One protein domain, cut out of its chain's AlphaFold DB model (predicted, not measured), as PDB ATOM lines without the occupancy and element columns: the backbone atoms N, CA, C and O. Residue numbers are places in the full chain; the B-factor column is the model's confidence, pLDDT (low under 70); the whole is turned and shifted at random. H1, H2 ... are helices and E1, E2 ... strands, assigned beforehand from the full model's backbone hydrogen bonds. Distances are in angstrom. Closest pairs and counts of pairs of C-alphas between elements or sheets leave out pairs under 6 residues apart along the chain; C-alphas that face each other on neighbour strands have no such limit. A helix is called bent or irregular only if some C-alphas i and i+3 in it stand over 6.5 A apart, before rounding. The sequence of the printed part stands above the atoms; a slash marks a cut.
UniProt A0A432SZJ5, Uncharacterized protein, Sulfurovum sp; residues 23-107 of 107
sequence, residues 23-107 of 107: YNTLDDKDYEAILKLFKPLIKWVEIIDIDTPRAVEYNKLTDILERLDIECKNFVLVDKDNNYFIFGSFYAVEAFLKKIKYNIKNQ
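What this domain is: This is residues 23 to 107 of the 107 residues of an uncharacterized protein of Sulfurovum sp (UniProt A0A432SZJ5). Two short parallel strands, E1 and E2, make a small ribbon between helix H2 and strand E3, with H1 and H3 toward opposite ends of the longest axis. The 85 printed residues hold H1, E1, H2, E2, E3, H3 in that order: mixed class, compact, radius of gyration of the C-alphas 12.9 A, spans 38 by 32 by 18 A.

Where its parts are: Find E1 at residues 42 to 47, 13.3 A long, E2 at 72 to 74, H2 at 58 to 67 and E3 at 84 to 87. H1, residues 31 to 41, starts at C-alpha 31 (-43.646, -8.386, -7.950); it is irregular, with C-alphas 37 and 40 7.1 A apart. H3, residues 90 to 105, runs 22.6 A to C-alpha 105 (-52.497, -36.265, 7.599).

How they stand to each other: E1, H2 and E2 form a strand-helix-strand unit, parallel neighbour strands with a helix between, its crossover right-handed; N 47 and O 73 are 2.8 A apart, within hydrogen-bond range. The closest C-alphas of H2 and E2, Leu 65 and Cys 72, are 6.9 A apart. E3 pairs with no named strand but is near E1. H1 and H2 are close but not clearly touching, C-alphas of Glu 32 and Ile 64 closest at 6.8 A. Ile 86 of E3 and Val 93 of H3 have the closest C-alphas, 6.3 A. Every O i to N i+4 pair is within range in H2 and H3, 5 of 7 in H1.

The domain as a whole: The farthest C-alphas, Ala 33 and Gln 107, are 38.7 A apart. The printed part has no cut and no long link; pLDDT is under 70 at residues 105 to 107.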
ATOM      1  N   TYR A  23     -43.515 -18.429  -2.500       96.12
ATOM      2  CA  TYR A  23     -44.055 -17.261  -3.185       96.12
ATOM      3  C   TYR A  23     -45.080 -17.591  -4.261       96.12
ATOM      4  O   TYR A  23     -44.859 -18.444  -5.118       96.12
ATOM      5  N   ASN A  24     -46.177 -16.837  -4.243       93.81
ATOM      6  CA  ASN A  24     -47.013 -16.560  -5.406       93.81
ATOM      7  C   ASN A  24     -47.823 -15.284  -5.141       93.81
ATOM      8  O   ASN A  24     -48.084 -14.907  -3.990       93.81
ATOM      9  N   THR A  25     -48.225 -14.593  -6.195       91.88
ATOM     10  CA  THR A  25     -48.862 -13.284  -6.124       91.88
ATOM     11  C   THR A  25     -49.986 -13.157  -7.140       91.88
ATOM     12  O   THR A  25     -50.154 -13.986  -8.028       91.88
ATOM     13  N   LEU A  26     -50.771 -12.100  -6.969       89.75
ATOM     14  CA  LEU A  26     -51.753 -11.671  -7.948       89.75
ATOM     15  C   LEU A  26     -51.080 -10.820  -9.035       89.75
ATOM     16  O   LEU A  26     -50.057 -10.175  -8.776       89.75
ATOM     17  N   ASP A  27     -51.662 -10.843 -10.227       85.06
ATOM     18  CA  ASP A  27     -51.190 -10.198 -11.460       85.06
ATOM     19  C   ASP A  27     -51.135  -8.662 -11.433       85.06
ATOM     20  O   ASP A  27     -50.448  -8.053 -12.250       85.06
ATOM     21  N   ASP A  28     -51.805  -8.033 -10.472       82.12
ATOM     22  CA  ASP A  28     -51.915  -6.582 -10.314       82.12
ATOM     23  C   ASP A  28     -50.779  -5.946  -9.495       82.12
ATOM     24  O   ASP A  28     -50.774  -4.731  -9.284       82.12
ATOM     25  N   LYS A  29     -49.823  -6.741  -8.999       76.62
ATOM     26  CA  LYS A  29     -48.733  -6.257  -8.138       76.62
ATOM     27  C   LYS A  29     -47.426  -6.046  -8.897       76.62
ATOM     28  O   LYS A  29     -47.113  -6.770  -9.831       76.62
ATOM     29  N   ASP A  30     -46.592  -5.128  -8.406       86.88
ATOM     30  CA  ASP A  30     -45.193  -5.010  -8.839       86.88
ATOM     31  C   ASP A  30     -44.318  -6.039  -8.104       86.88
ATOM     32  O   ASP A  30     -43.644  -5.755  -7.107       86.88
ATOM     33  N   TYR A  31     -44.399  -7.289  -8.551       87.62
ATOM     34  CA  TYR A  31     -43.646  -8.386  -7.950       87.62
ATOM     35  C   TYR A  31     -42.161  -8.371  -8.317       87.62
ATOM     36  O   TYR A  31     -41.356  -8.898  -7.553       87.62
ATOM     37  N   GLU A  32     -41.761  -7.705  -9.403       91.62
ATOM     38  CA  GLU A  32     -40.345  -7.541  -9.742       91.62
ATOM     39  C   GLU A  32     -39.629  -6.660  -8.705       91.62
ATOM     40  O   GLU A  32     -38.585  -7.056  -8.175       91.62
ATOM     41  N   ALA A  33     -40.198  -5.498  -8.357       91.75
ATOM     42  CA  ALA A  33     -39.631  -4.625  -7.327       91.75
ATOM     43  C   ALA A  33     -39.558  -5.323  -5.960       91.75
ATOM     44  O   ALA A  33     -38.565  -5.203  -5.240       91.75
ATOM     45  N   ILE A  34     -40.584  -6.106  -5.620       91.56
ATOM     46  CA  ILE A  34     -40.618  -6.909  -4.394       91.56
ATOM     47  C   ILE A  34     -39.489  -7.948  -4.388       91.56
ATOM     48  O   ILE A  34     -38.738  -8.022  -3.418       91.56
ATOM     49  N   LEU A  35     -39.343  -8.738  -5.455       93.62
ATOM     50  CA  LEU A  35     -38.327  -9.789  -5.536       93.62
ATOM     51  C   LEU A  35     -36.905  -9.217  -5.466       93.62
ATOM     52  O   LEU A  35     -36.046  -9.809  -4.812       93.62
ATOM     53  N   LYS A  36     -36.664  -8.027  -6.035       94.31
ATOM     54  CA  LYS A  36     -35.384  -7.308  -5.892       94.31
ATOM     55  C   LYS A  36     -35.045  -6.988  -4.435       94.31
ATOM     56  O   LYS A  36     -33.891  -7.141  -4.044       94.31
ATOM     57  N   LEU A  37     -36.033  -6.595  -3.627       93.12
ATOM     58  CA  LEU A  37     -35.835  -6.333  -2.196       93.12
ATOM     59  C   LEU A  37     -35.526  -7.613  -1.406       93.12
ATOM     60  O   LEU A  37     -34.756  -7.572  -0.451       93.12
ATOM     61  N   PHE A  38     -36.101  -8.751  -1.806       93.06
ATOM     62  CA  PHE A  38     -35.856 -10.039  -1.150       93.06
ATOM     63  C   PHE A  38     -34.565 -10.728  -1.599       93.06
ATOM     64  O   PHE A  38     -33.995 -11.472  -0.803       93.06
ATOM     65  N   LYS A  39     -34.074 -10.475  -2.822       94.06
ATOM     66  CA  LYS A  39     -32.873 -11.112  -3.397       94.06
ATOM     67  C   LYS A  39     -31.687 -11.255  -2.418       94.06
ATOM     68  O   LYS A  39     -31.140 -12.356  -2.344       94.06
ATOM     69  N   PRO A  40     -31.268 -10.229  -1.647       93.06
ATOM     70  CA  PRO A  40     -30.134 -10.386  -0.731       93.06
ATOM     71  C   PRO A  40     -30.405 -11.340   0.446       93.06
ATOM     72  O   PRO A  40     -29.462 -11.931   0.974       93.06
ATOM     73  N   LEU A  41     -31.669 -11.525   0.835       93.94
ATOM     74  CA  LEU A  41     -32.078 -12.285   2.021       93.94
ATOM     75  C   LEU A  41     -32.406 -13.747   1.743       93.94
ATOM     76  O   LEU A  41     -32.517 -14.538   2.679       93.94
ATOM     77  N   ILE A  42     -32.604 -14.109   0.479       95.50
ATOM     78  CA  ILE A  42     -33.124 -15.423   0.114       95.50
ATOM     79  C   ILE A  42     -32.030 -16.336  -0.441       95.50
ATOM     80  O   ILE A  42     -31.052 -15.882  -1.049       95.50
ATOM     81  N   LYS A  43     -32.191 -17.641  -0.199       95.94
ATOM     82  CA  LYS A  43     -31.413 -18.701  -0.849       95.94
ATOM     83  C   LYS A  43     -31.927 -18.910  -2.276       95.94
ATOM     84  O   LYS A  43     -31.155 -18.799  -3.216       95.94
ATOM     85  N   TRP A  44     -33.234 -19.141  -2.401       97.00
ATOM     86  CA  TRP A  44     -33.990 -19.323  -3.642       97.00
ATOM     87  C   TRP A  44     -35.484 -19.070  -3.376       97.00
ATOM     88  O   TRP A  44     -35.897 -18.835  -2.230       97.00
ATOM     89  N   VAL A  45     -36.293 -19.141  -4.431       97.81
ATOM     90  CA  VAL A  45     -37.758 -19.058  -4.367       97.81
ATOM     91  C   VAL A  45     -38.393 -20.428  -4.580       97.81
ATOM     92  O   VAL A  45     -38.012 -21.178  -5.475       97.81
ATOM     93  N   GLU A  46     -39.394 -20.753  -3.770       97.62
ATOM     94  CA  GLU A  46     -40.263 -21.906  -3.976       97.62
ATOM     95  C   GLU A  46     -41.656 -21.441  -4.391       97.62
ATOM     96  O   GLU A  46     -42.387 -20.830  -3.613       97.62
ATOM     97  N   ILE A  47     -42.023 -21.708  -5.640       96.62
ATOM     98  CA  ILE A  47     -43.297 -21.276  -6.205       96.62
ATOM     99  C   ILE A  47     -44.399 -22.207  -5.703       96.62
ATOM    100  O   ILE A  47     -44.293 -23.430  -5.820       96.62
ATOM    101  N   ILE A  48     -45.452 -21.627  -5.128       95.94
ATOM    102  CA  ILE A  48     -46.625 -22.366  -4.654       95.94
ATOM    103  C   ILE A  48     -47.842 -22.051  -5.516       95.94
ATOM    104  O   ILE A  48     -48.157 -20.889  -5.752       95.94
ATOM    105  N   ASP A  49     -48.561 -23.073  -5.966       92.81
ATOM    106  CA  ASP A  49     -49.790 -22.860  -6.728       92.81
ATOM    107  C   ASP A  49     -50.879 -22.248  -5.843       92.81
ATOM    108  O   ASP A  49     -51.087 -22.667  -4.699       92.81
ATOM    109  N   ILE A  50     -51.581 -21.252  -6.381       93.50
ATOM    110  CA  ILE A  50     -52.711 -20.603  -5.719       93.50
ATOM    111  C   ILE A  50     -53.958 -20.725  -6.588       93.50
ATOM    112  O   ILE A  50     -53.909 -20.541  -7.800       93.50
ATOM    113  N   ASP A  51     -55.085 -21.032  -5.951       89.75
ATOM    114  CA  ASP A  51     -56.351 -21.275  -6.638       89.75
ATOM    115  C   ASP A  51     -57.115 -19.959  -6.836       89.75
ATOM    116  O   ASP A  51     -57.962 -19.564  -6.030       89.75
ATOM    117  N   THR A  52     -56.722 -19.202  -7.864       89.81
ATOM    118  CA  THR A  52     -57.398 -17.963  -8.263       89.81
ATOM    119  C   THR A  52     -57.098 -17.612  -9.722       89.81
ATOM    120  O   THR A  52     -55.945 -17.702 -10.143       89.81
ATOM    121  N   PRO A  53     -58.087 -17.136 -10.504       88.06
ATOM    122  CA  PRO A  53     -57.867 -16.716 -11.893       88.06
ATOM    123  C   PRO A  53     -56.945 -15.498 -12.021       88.06
ATOM    124  O   PRO A  53     -56.481 -15.189 -13.110       88.06
ATOM    125  N   ARG A  54     -56.692 -14.792 -10.912       90.25
ATOM    126  CA  ARG A  54     -55.801 -13.628 -10.845       90.25
ATOM    127  C   ARG A  54     -54.357 -13.995 -10.494       90.25
ATOM    128  O   ARG A  54     -53.554 -13.103 -10.235       90.25
ATOM    129  N   ALA A  55     -54.045 -15.284 -10.375       91.25
ATOM    130  CA  ALA A  55     -52.704 -15.742 -10.053       91.25
ATOM    131  C   ALA A  55     -51.729 -15.363 -11.170       91.25
ATOM    132  O   ALA A  55     -52.051 -15.490 -12.353       91.25
ATOM    133  N   VAL A  56     -50.519 -14.945 -10.800       91.06
ATOM    134  CA  VAL A  56     -49.442 -14.849 -11.784       91.06
ATOM    135  C   VAL A  56     -49.149 -16.249 -12.311       91.06
ATOM    136  O   VAL A  56     -48.931 -17.191 -11.549       91.06
ATOM    137  N   GLU A  57     -49.157 -16.377 -13.635       89.88
ATOM    138  CA  GLU A  57     -48.809 -17.621 -14.308       89.88
ATOM    139  C   GLU A  57     -47.387 -18.043 -13.943       89.88
ATOM    140  O   GLU A  57     -46.469 -17.218 -13.930       89.88
ATOM    141  N   TYR A  58     -47.203 -19.343 -13.721       90.31
ATOM    142  CA  TYR A  58     -45.915 -19.928 -13.363       90.31
ATOM    143  C   TYR A  58     -44.776 -19.435 -14.265       90.31
ATOM    144  O   TYR A  58     -43.788 -18.914 -13.762       90.31
ATOM    145  N   ASN A  59     -44.975 -19.498 -15.587       91.25
ATOM    146  CA  ASN A  59     -43.972 -19.095 -16.576       91.25
ATOM    147  C   ASN A  59     -43.572 -17.617 -16.434       91.25
ATOM    148  O   ASN A  59     -42.393 -17.289 -16.447       91.25
ATOM    149  N   LYS A  60     -44.537 -16.714 -16.211       91.88
ATOM    150  CA  LYS A  60     -44.240 -15.284 -16.009       91.88
ATOM    151  C   LYS A  60     -43.407 -15.059 -14.753       91.88
ATOM    152  O   LYS A  60     -42.522 -14.204 -14.733       91.88
ATOM    153  N   LEU A  61     -43.702 -15.810 -13.693       92.75
ATOM    154  CA  LEU A  61     -42.962 -15.718 -12.445       92.75
ATOM    155  C   LEU A  61     -41.545 -16.290 -12.591       92.75
ATOM    156  O   LEU A  61     -40.598 -15.651 -12.134       92.75
ATOM    157  N   THR A  62     -41.382 -17.439 -13.255       94.50
ATOM    158  CA  THR A  62     -40.062 -18.035 -13.513       94.50
ATOM    159  C   THR A  62     -39.205 -17.160 -14.414       94.50
ATOM    160  O   THR A  62     -38.049 -16.930 -14.072       94.50
ATOM    161  N   ASP A  63     -39.771 -16.578 -15.476       94.81
ATOM    162  CA  ASP A  63     -39.052 -15.665 -16.375       94.81
ATOM    163  C   ASP A  63     -38.492 -14.465 -15.601       94.81
ATOM    164  O   ASP A  63     -37.378 -13.993 -15.829       94.81
ATOM    165  N   ILE A  64     -39.261 -13.946 -14.642       94.44
ATOM    166  CA  ILE A  64     -38.834 -12.817 -13.815       94.44
ATOM    167  C   ILE A  64     -37.746 -13.226 -12.828       94.44
ATOM    168  O   ILE A  64     -36.777 -12.486 -12.671       94.44
ATOM    169  N   LEU A  65     -37.872 -14.388 -12.194       95.81
ATOM    170  CA  LEU A  65     -36.853 -14.914 -11.286       95.81
ATOM    171  C   LEU A  65     -35.535 -15.186 -12.022       95.81
ATOM    172  O   LEU A  65     -34.478 -14.803 -11.522       95.81
ATOM    173  N   GLU A  66     -35.601 -15.725 -13.238       95.81
ATOM    174  CA  GLU A  66     -34.439 -15.945 -14.101       95.81
ATOM    175  C   GLU A  66     -33.769 -14.624 -14.499       95.81
ATOM    176  O   GLU A  66     -32.565 -14.462 -14.302       95.81
ATOM    177  N   ARG A  67     -34.535 -13.618 -14.956       95.88
ATOM    178  CA  ARG A  67     -33.990 -12.276 -15.263       95.88
ATOM    179  C   ARG A  67     -33.340 -11.608 -14.052       95.88
ATOM    180  O   ARG A  67     -32.425 -10.800 -14.208       95.88
ATOM    181  N   LEU A  68     -33.838 -11.900 -12.853       95.69
ATOM    182  CA  LEU A  68     -33.278 -11.399 -11.605       95.69
ATOM    183  C   LEU A  68     -32.128 -12.254 -11.078       95.69
ATOM    184  O   LEU A  68     -31.579 -11.878 -10.042       95.69
ATOM    185  N   ASP A  69     -31.733 -13.332 -11.762       96.56
ATOM    186  CA  ASP A  69     -30.705 -14.280 -11.316       96.56
ATOM    187  C   ASP A  69     -31.020 -14.801  -9.901       96.56
ATOM    188  O   ASP A  69     -30.263 -14.629  -8.940       96.56
ATOM    189  N   ILE A  70     -32.241 -15.323  -9.752       97.12
ATOM    190  CA  ILE A  70     -32.768 -15.941  -8.538       97.12
ATOM    191  C   ILE A  70     -33.170 -17.373  -8.883       97.12
ATOM    192  O   ILE A  70     -34.070 -17.600  -9.690       97.12
ATOM    193  N   GLU A  71     -32.532 -18.344  -8.230       96.88
ATOM    194  CA  GLU A  71     -32.910 -19.751  -8.351       96.88
ATOM    195  C   GLU A  71     -34.370 -19.944  -7.914       96.88
ATOM    196  O   GLU A  71     -34.823 -19.366  -6.916       96.88
ATOM    197  N   CYS A  72     -35.115 -20.764  -8.655       96.19
ATOM    198  CA  CYS A  72     -36.488 -21.093  -8.315       96.19
ATOM    199  C   CYS A  72     -36.815 -22.569  -8.543       96.19
ATOM    200  O   CYS A  72     -36.231 -23.236  -9.396       96.19
ATOM    201  N   LYS A  73     -37.754 -23.084  -7.749       95.81
ATOM    202  CA  LYS A  73     -38.294 -24.443  -7.872       95.81
ATOM    203  C   LYS A  73     -39.729 -24.502  -7.360       95.81
ATOM    204  O   LYS A  73     -40.232 -23.539  -6.792       95.81
ATOM    205  N   ASN A  74     -40.395 -25.636  -7.538       96.00
ATOM    206  CA  ASN A  74     -41.753 -25.826  -7.029       96.00
ATOM    207  C   ASN A  74     -41.738 -26.122  -5.530       96.00
ATOM    208  O   ASN A  74     -40.965 -26.964  -5.070       96.00
ATOM    209  N   PHE A  75     -42.627 -25.477  -4.776       95.56
ATOM    210  CA  PHE A  75     -42.827 -25.775  -3.364       95.56
ATOM    211  C   PHE A  75     -43.443 -27.170  -3.201       95.56
ATOM    212  O   PHE A  75     -44.523 -27.448  -3.737       95.56
ATOM    213  N   VAL A  76     -42.811 -28.038  -2.409       91.25
ATOM    214  CA  VAL A  76     -43.309 -29.399  -2.136       91.25
ATOM    215  C   VAL A  76     -43.648 -29.573  -0.658       91.25
ATOM    216  O   VAL A  76     -44.791 -29.892  -0.318       91.25
ATOM    217  N   LEU A  77     -42.663 -29.359   0.212       91.25
ATOM    218  CA  LEU A  77     -42.739 -29.559   1.656       91.25
ATOM    219  C   LEU A  77     -41.662 -28.725   2.354       91.25
ATOM    220  O   LEU A  77     -40.680 -28.344   1.727       91.25
ATOM    221  N   VAL A  78     -41.846 -28.477   3.650       91.56
ATOM    222  CA  VAL A  78     -40.823 -27.839   4.488       91.56
ATOM    223  C   VAL A  78     -39.918 -28.884   5.123       91.56
ATOM    224  O   VAL A  78     -40.376 -29.959   5.516       91.56
ATOM    225  N   ASP A  79     -38.650 -28.537   5.283       90.75
ATOM    226  CA  ASP A  79     -37.683 -29.284   6.082       90.75
ATOM    227  C   ASP A  79     -37.316 -28.522   7.368       90.75
ATOM    228  O   ASP A  79     -37.719 -27.374   7.566       90.75
ATOM    229  N   LYS A  80     -36.589 -29.186   8.273       89.81
ATOM    230  CA  LYS A  80     -36.232 -28.637   9.593       89.81
ATOM    231  C   LYS A  80     -34.950 -27.803   9.585       89.81
ATOM    232  O   LYS A  80     -34.706 -27.093  10.556       89.81
ATOM    233  N   ASP A  81     -34.153 -27.898   8.527       92.00
ATOM    234  CA  ASP A  81     -32.827 -27.289   8.421       92.00
ATOM    235  C   ASP A  81     -32.875 -25.922   7.721       92.00
ATOM    236  O   ASP A  81     -31.871 -25.209   7.654       92.00
ATOM    237  N   ASN A  82     -34.041 -25.536   7.196       93.06
ATOM    238  CA  ASN A  82     -34.242 -24.273   6.505       93.06
ATOM    239  C   ASN A  82     -35.331 -23.405   7.143       93.06
ATOM    240  O   ASN A  82     -36.388 -23.864   7.571       93.06
ATOM    241  N   ASN A  83     -35.086 -22.096   7.116       94.06
ATOM    242  CA  ASN A  83     -36.064 -21.082   7.477       94.06
ATOM    243  C   ASN A  83     -36.911 -20.696   6.259       94.06
ATOM    244  O   ASN A  83     -36.374 -20.245   5.247       94.06
ATOM    245  N   TYR A  84     -38.233 -20.823   6.373       95.19
ATOM    246  CA  TYR A  84     -39.184 -20.503   5.306       95.19
ATOM    247  C   TYR A  84     -39.942 -19.207   5.603       95.19
ATOM    248  O   TYR A  84     -40.393 -18.975   6.728       95.19
ATOM    249  N   PHE A  85     -40.132 -18.376   4.581       95.50
ATOM    250  CA  PHE A  85     -40.986 -17.193   4.641       95.50
ATOM    251  C   PHE A  85     -42.028 -17.245   3.531       95.50
ATOM    252  O   PHE A  85     -41.689 -17.336   2.355       95.50
ATOM    253  N   ILE A  86     -43.301 -17.204   3.916       95.69
ATOM    254  CA  ILE A  86     -44.426 -17.285   2.990       95.69
ATOM    255  C   ILE A  86     -44.885 -15.863   2.685       95.69
ATOM    256  O   ILE A  86     -45.237 -15.116   3.602       95.69
ATOM    257  N   PHE A  87     -44.881 -15.480   1.409       93.25
ATOM    258  CA  PHE A  87     -45.165 -14.106   0.998       93.25
ATOM    259  C   PHE A  87     -45.924 -14.014  -0.335       93.25
ATOM    260  O   PHE A  87     -45.977 -14.963  -1.111       93.25
ATOM    261  N   GLY A  88     -46.499 -12.835  -0.604       88.81
ATOM    262  CA  GLY A  88     -47.135 -12.468  -1.877       88.81
ATOM    263  C   GLY A  88     -48.638 -12.201  -1.759       88.81
ATOM    264  O   GLY A  88     -49.109 -11.107  -2.100       88.81
ATOM    265  N   SER A  89     -49.402 -13.147  -1.209       90.31
ATOM    266  CA  SER A  89     -50.855 -13.008  -1.028       90.31
ATOM    267  C   SER A  89     -51.412 -13.881   0.102       90.31
ATOM    268  O   SER A  89     -50.771 -14.836   0.539       90.31
ATOM    269  N   PHE A  90     -52.641 -13.589   0.546       92.31
ATOM    270  CA  PHE A  90     -53.372 -14.484   1.452       92.31
ATOM    271  C   PHE A  90     -53.634 -15.859   0.826       92.31
ATOM    272  O   PHE A  90     -53.613 -16.852   1.546       92.31
ATOM    273  N   TYR A  91     -53.796 -15.936  -0.500       94.50
ATOM    274  CA  TYR A  91     -53.924 -17.209  -1.210       94.50
ATOM    275  C   TYR A  91     -52.664 -18.070  -1.076       94.50
ATOM    276  O   TYR A  91     -52.775 -19.270  -0.851       94.50
ATOM    277  N   ALA A  92     -51.470 -17.468  -1.136       94.50
ATOM    278  CA  ALA A  92     -50.215 -18.197  -0.940       94.50
ATOM    279  C   ALA A  92     -50.114 -18.777   0.482       94.50
ATOM    280  O   ALA A  92     -49.737 -19.935   0.659       94.50
ATOM    281  N   VAL A  93     -50.520 -18.005   1.497       94.88
ATOM    282  CA  VAL A  93     -50.574 -18.476   2.892       94.88
ATOM    283  C   VAL A  93     -51.593 -19.604   3.054       94.88
ATOM    284  O   VAL A  93     -51.299 -20.616   3.689       94.88
ATOM    285  N   GLU A  94     -52.780 -19.467   2.467       94.88
ATOM    286  CA  GLU A  94     -53.812 -20.502   2.525       94.88
ATOM    287  C   GLU A  94     -53.358 -21.801   1.840       94.88
ATOM    288  O   GLU A  94     -53.464 -22.878   2.437       94.88
ATOM    289  N   ALA A  95     -52.816 -21.707   0.623       94.94
ATOM    290  CA  ALA A  95     -52.287 -22.840  -0.131       94.94
ATOM    291  C   ALA A  95     -51.181 -23.561   0.650       94.94
ATOM    292  O   ALA A  95     -51.202 -24.790   0.771       94.94
ATOM    293  N   PHE A  96     -50.275 -22.801   1.268       95.69
ATOM    294  CA  PHE A  96     -49.223 -23.345   2.121       95.69
ATOM    295  C   PHE A  96     -49.811 -24.125   3.303       95.69
ATOM    296  O   PHE A  96     -49.474 -25.293   3.508       95.69
ATOM    297  N   LEU A  97     -50.748 -23.530   4.048       93.69
ATOM    298  CA  LEU A  97     -51.384 -24.184   5.195       93.69
ATOM    299  C   LEU A  97     -52.145 -25.456   4.797       93.69
ATOM    300  O   LEU A  97     -52.090 -26.448   5.528       93.69
ATOM    301  N   LYS A  98     -52.843 -25.452   3.654       92.81
ATOM    302  CA  LYS A  98     -53.528 -26.640   3.117       92.81
ATOM    303  C   LYS A  98     -52.527 -27.752   2.800       92.81
ATOM    304  O   LYS A  98     -52.742 -28.886   3.226       92.81
ATOM    305  N   LYS A  99     -51.418 -27.425   2.130       90.88
ATOM    306  CA  LYS A  99     -50.389 -28.396   1.727       90.88
ATOM    307  C   LYS A  99     -49.663 -29.001   2.931       90.88
ATOM    308  O   LYS A  99     -49.520 -30.217   3.007       90.88
ATOM    309  N   ILE A 100     -49.317 -28.191   3.933       88.69
ATOM    310  CA  ILE A 100     -48.721 -28.686   5.185       88.69
ATOM    311  C   ILE A 100     -49.696 -29.578   5.963       88.69
ATOM    312  O   ILE A 100     -49.322 -30.673   6.376       88.69
ATOM    313  N   LYS A 101     -50.960 -29.165   6.128       85.81
ATOM    314  CA  LYS A 101     -51.979 -29.997   6.797       85.81
ATOM    315  C   LYS A 101     -52.213 -31.320   6.073       85.81
ATOM    316  O   LYS A 101     -52.403 -32.338   6.732       85.81
ATOM    317  N   TYR A 102     -52.228 -31.303   4.742       76.06
ATOM    318  CA  TYR A 102     -52.352 -32.513   3.935       76.06
ATOM    319  C   TYR A 102     -51.167 -33.453   4.166       76.06
ATOM    320  O   TYR A 102     -51.379 -34.633   4.424       76.06
ATOM    321  N   ASN A 103     -49.939 -32.935   4.164       70.31
ATOM    322  CA  ASN A 103     -48.754 -33.758   4.399       70.31
ATOM    323  C   ASN A 103     -48.741 -34.371   5.809       70.31
ATOM    324  O   ASN A 103     -48.383 -35.532   5.947       70.31
ATOM    325  N   ILE A 104     -49.201 -33.646   6.836       70.00
ATOM    326  CA  ILE A 104     -49.299 -34.178   8.211       70.00
ATOM    327  C   ILE A 104     -50.338 -35.306   8.318       70.00
ATOM    328  O   ILE A 104     -50.162 -36.226   9.105       70.00
ATOM    329  N   LYS A 105     -51.438 -35.241   7.558       64.62
ATOM    330  CA  LYS A 105     -52.497 -36.265   7.599       64.62
ATOM    331  C   LYS A 105     -52.147 -37.557   6.854       64.62
ATOM    332  O   LYS A 105     -52.829 -38.550   7.072       64.62
ATOM    333  N   ASN A 106     -51.162 -37.519   5.960       58.03
ATOM    334  CA  ASN A 106     -50.780 -38.643   5.099       58.03
ATOM    335  C   ASN A 106     -49.380 -39.204   5.430       58.03
ATOM    336  O   ASN A 106     -48.782 -39.876   4.591       58.03
ATOM    337  N   GLN A 107     -48.862 -38.906   6.626       53.06
ATOM    338  CA  GLN A 107     -47.685 -39.534   7.242       53.06
ATOM    339  C   GLN A 107     -48.136 -40.423   8.397       53.06
ATOM    340  O   GLN A 107     -47.500 -41.482   8.582       53.06
TER     341      GLN A 107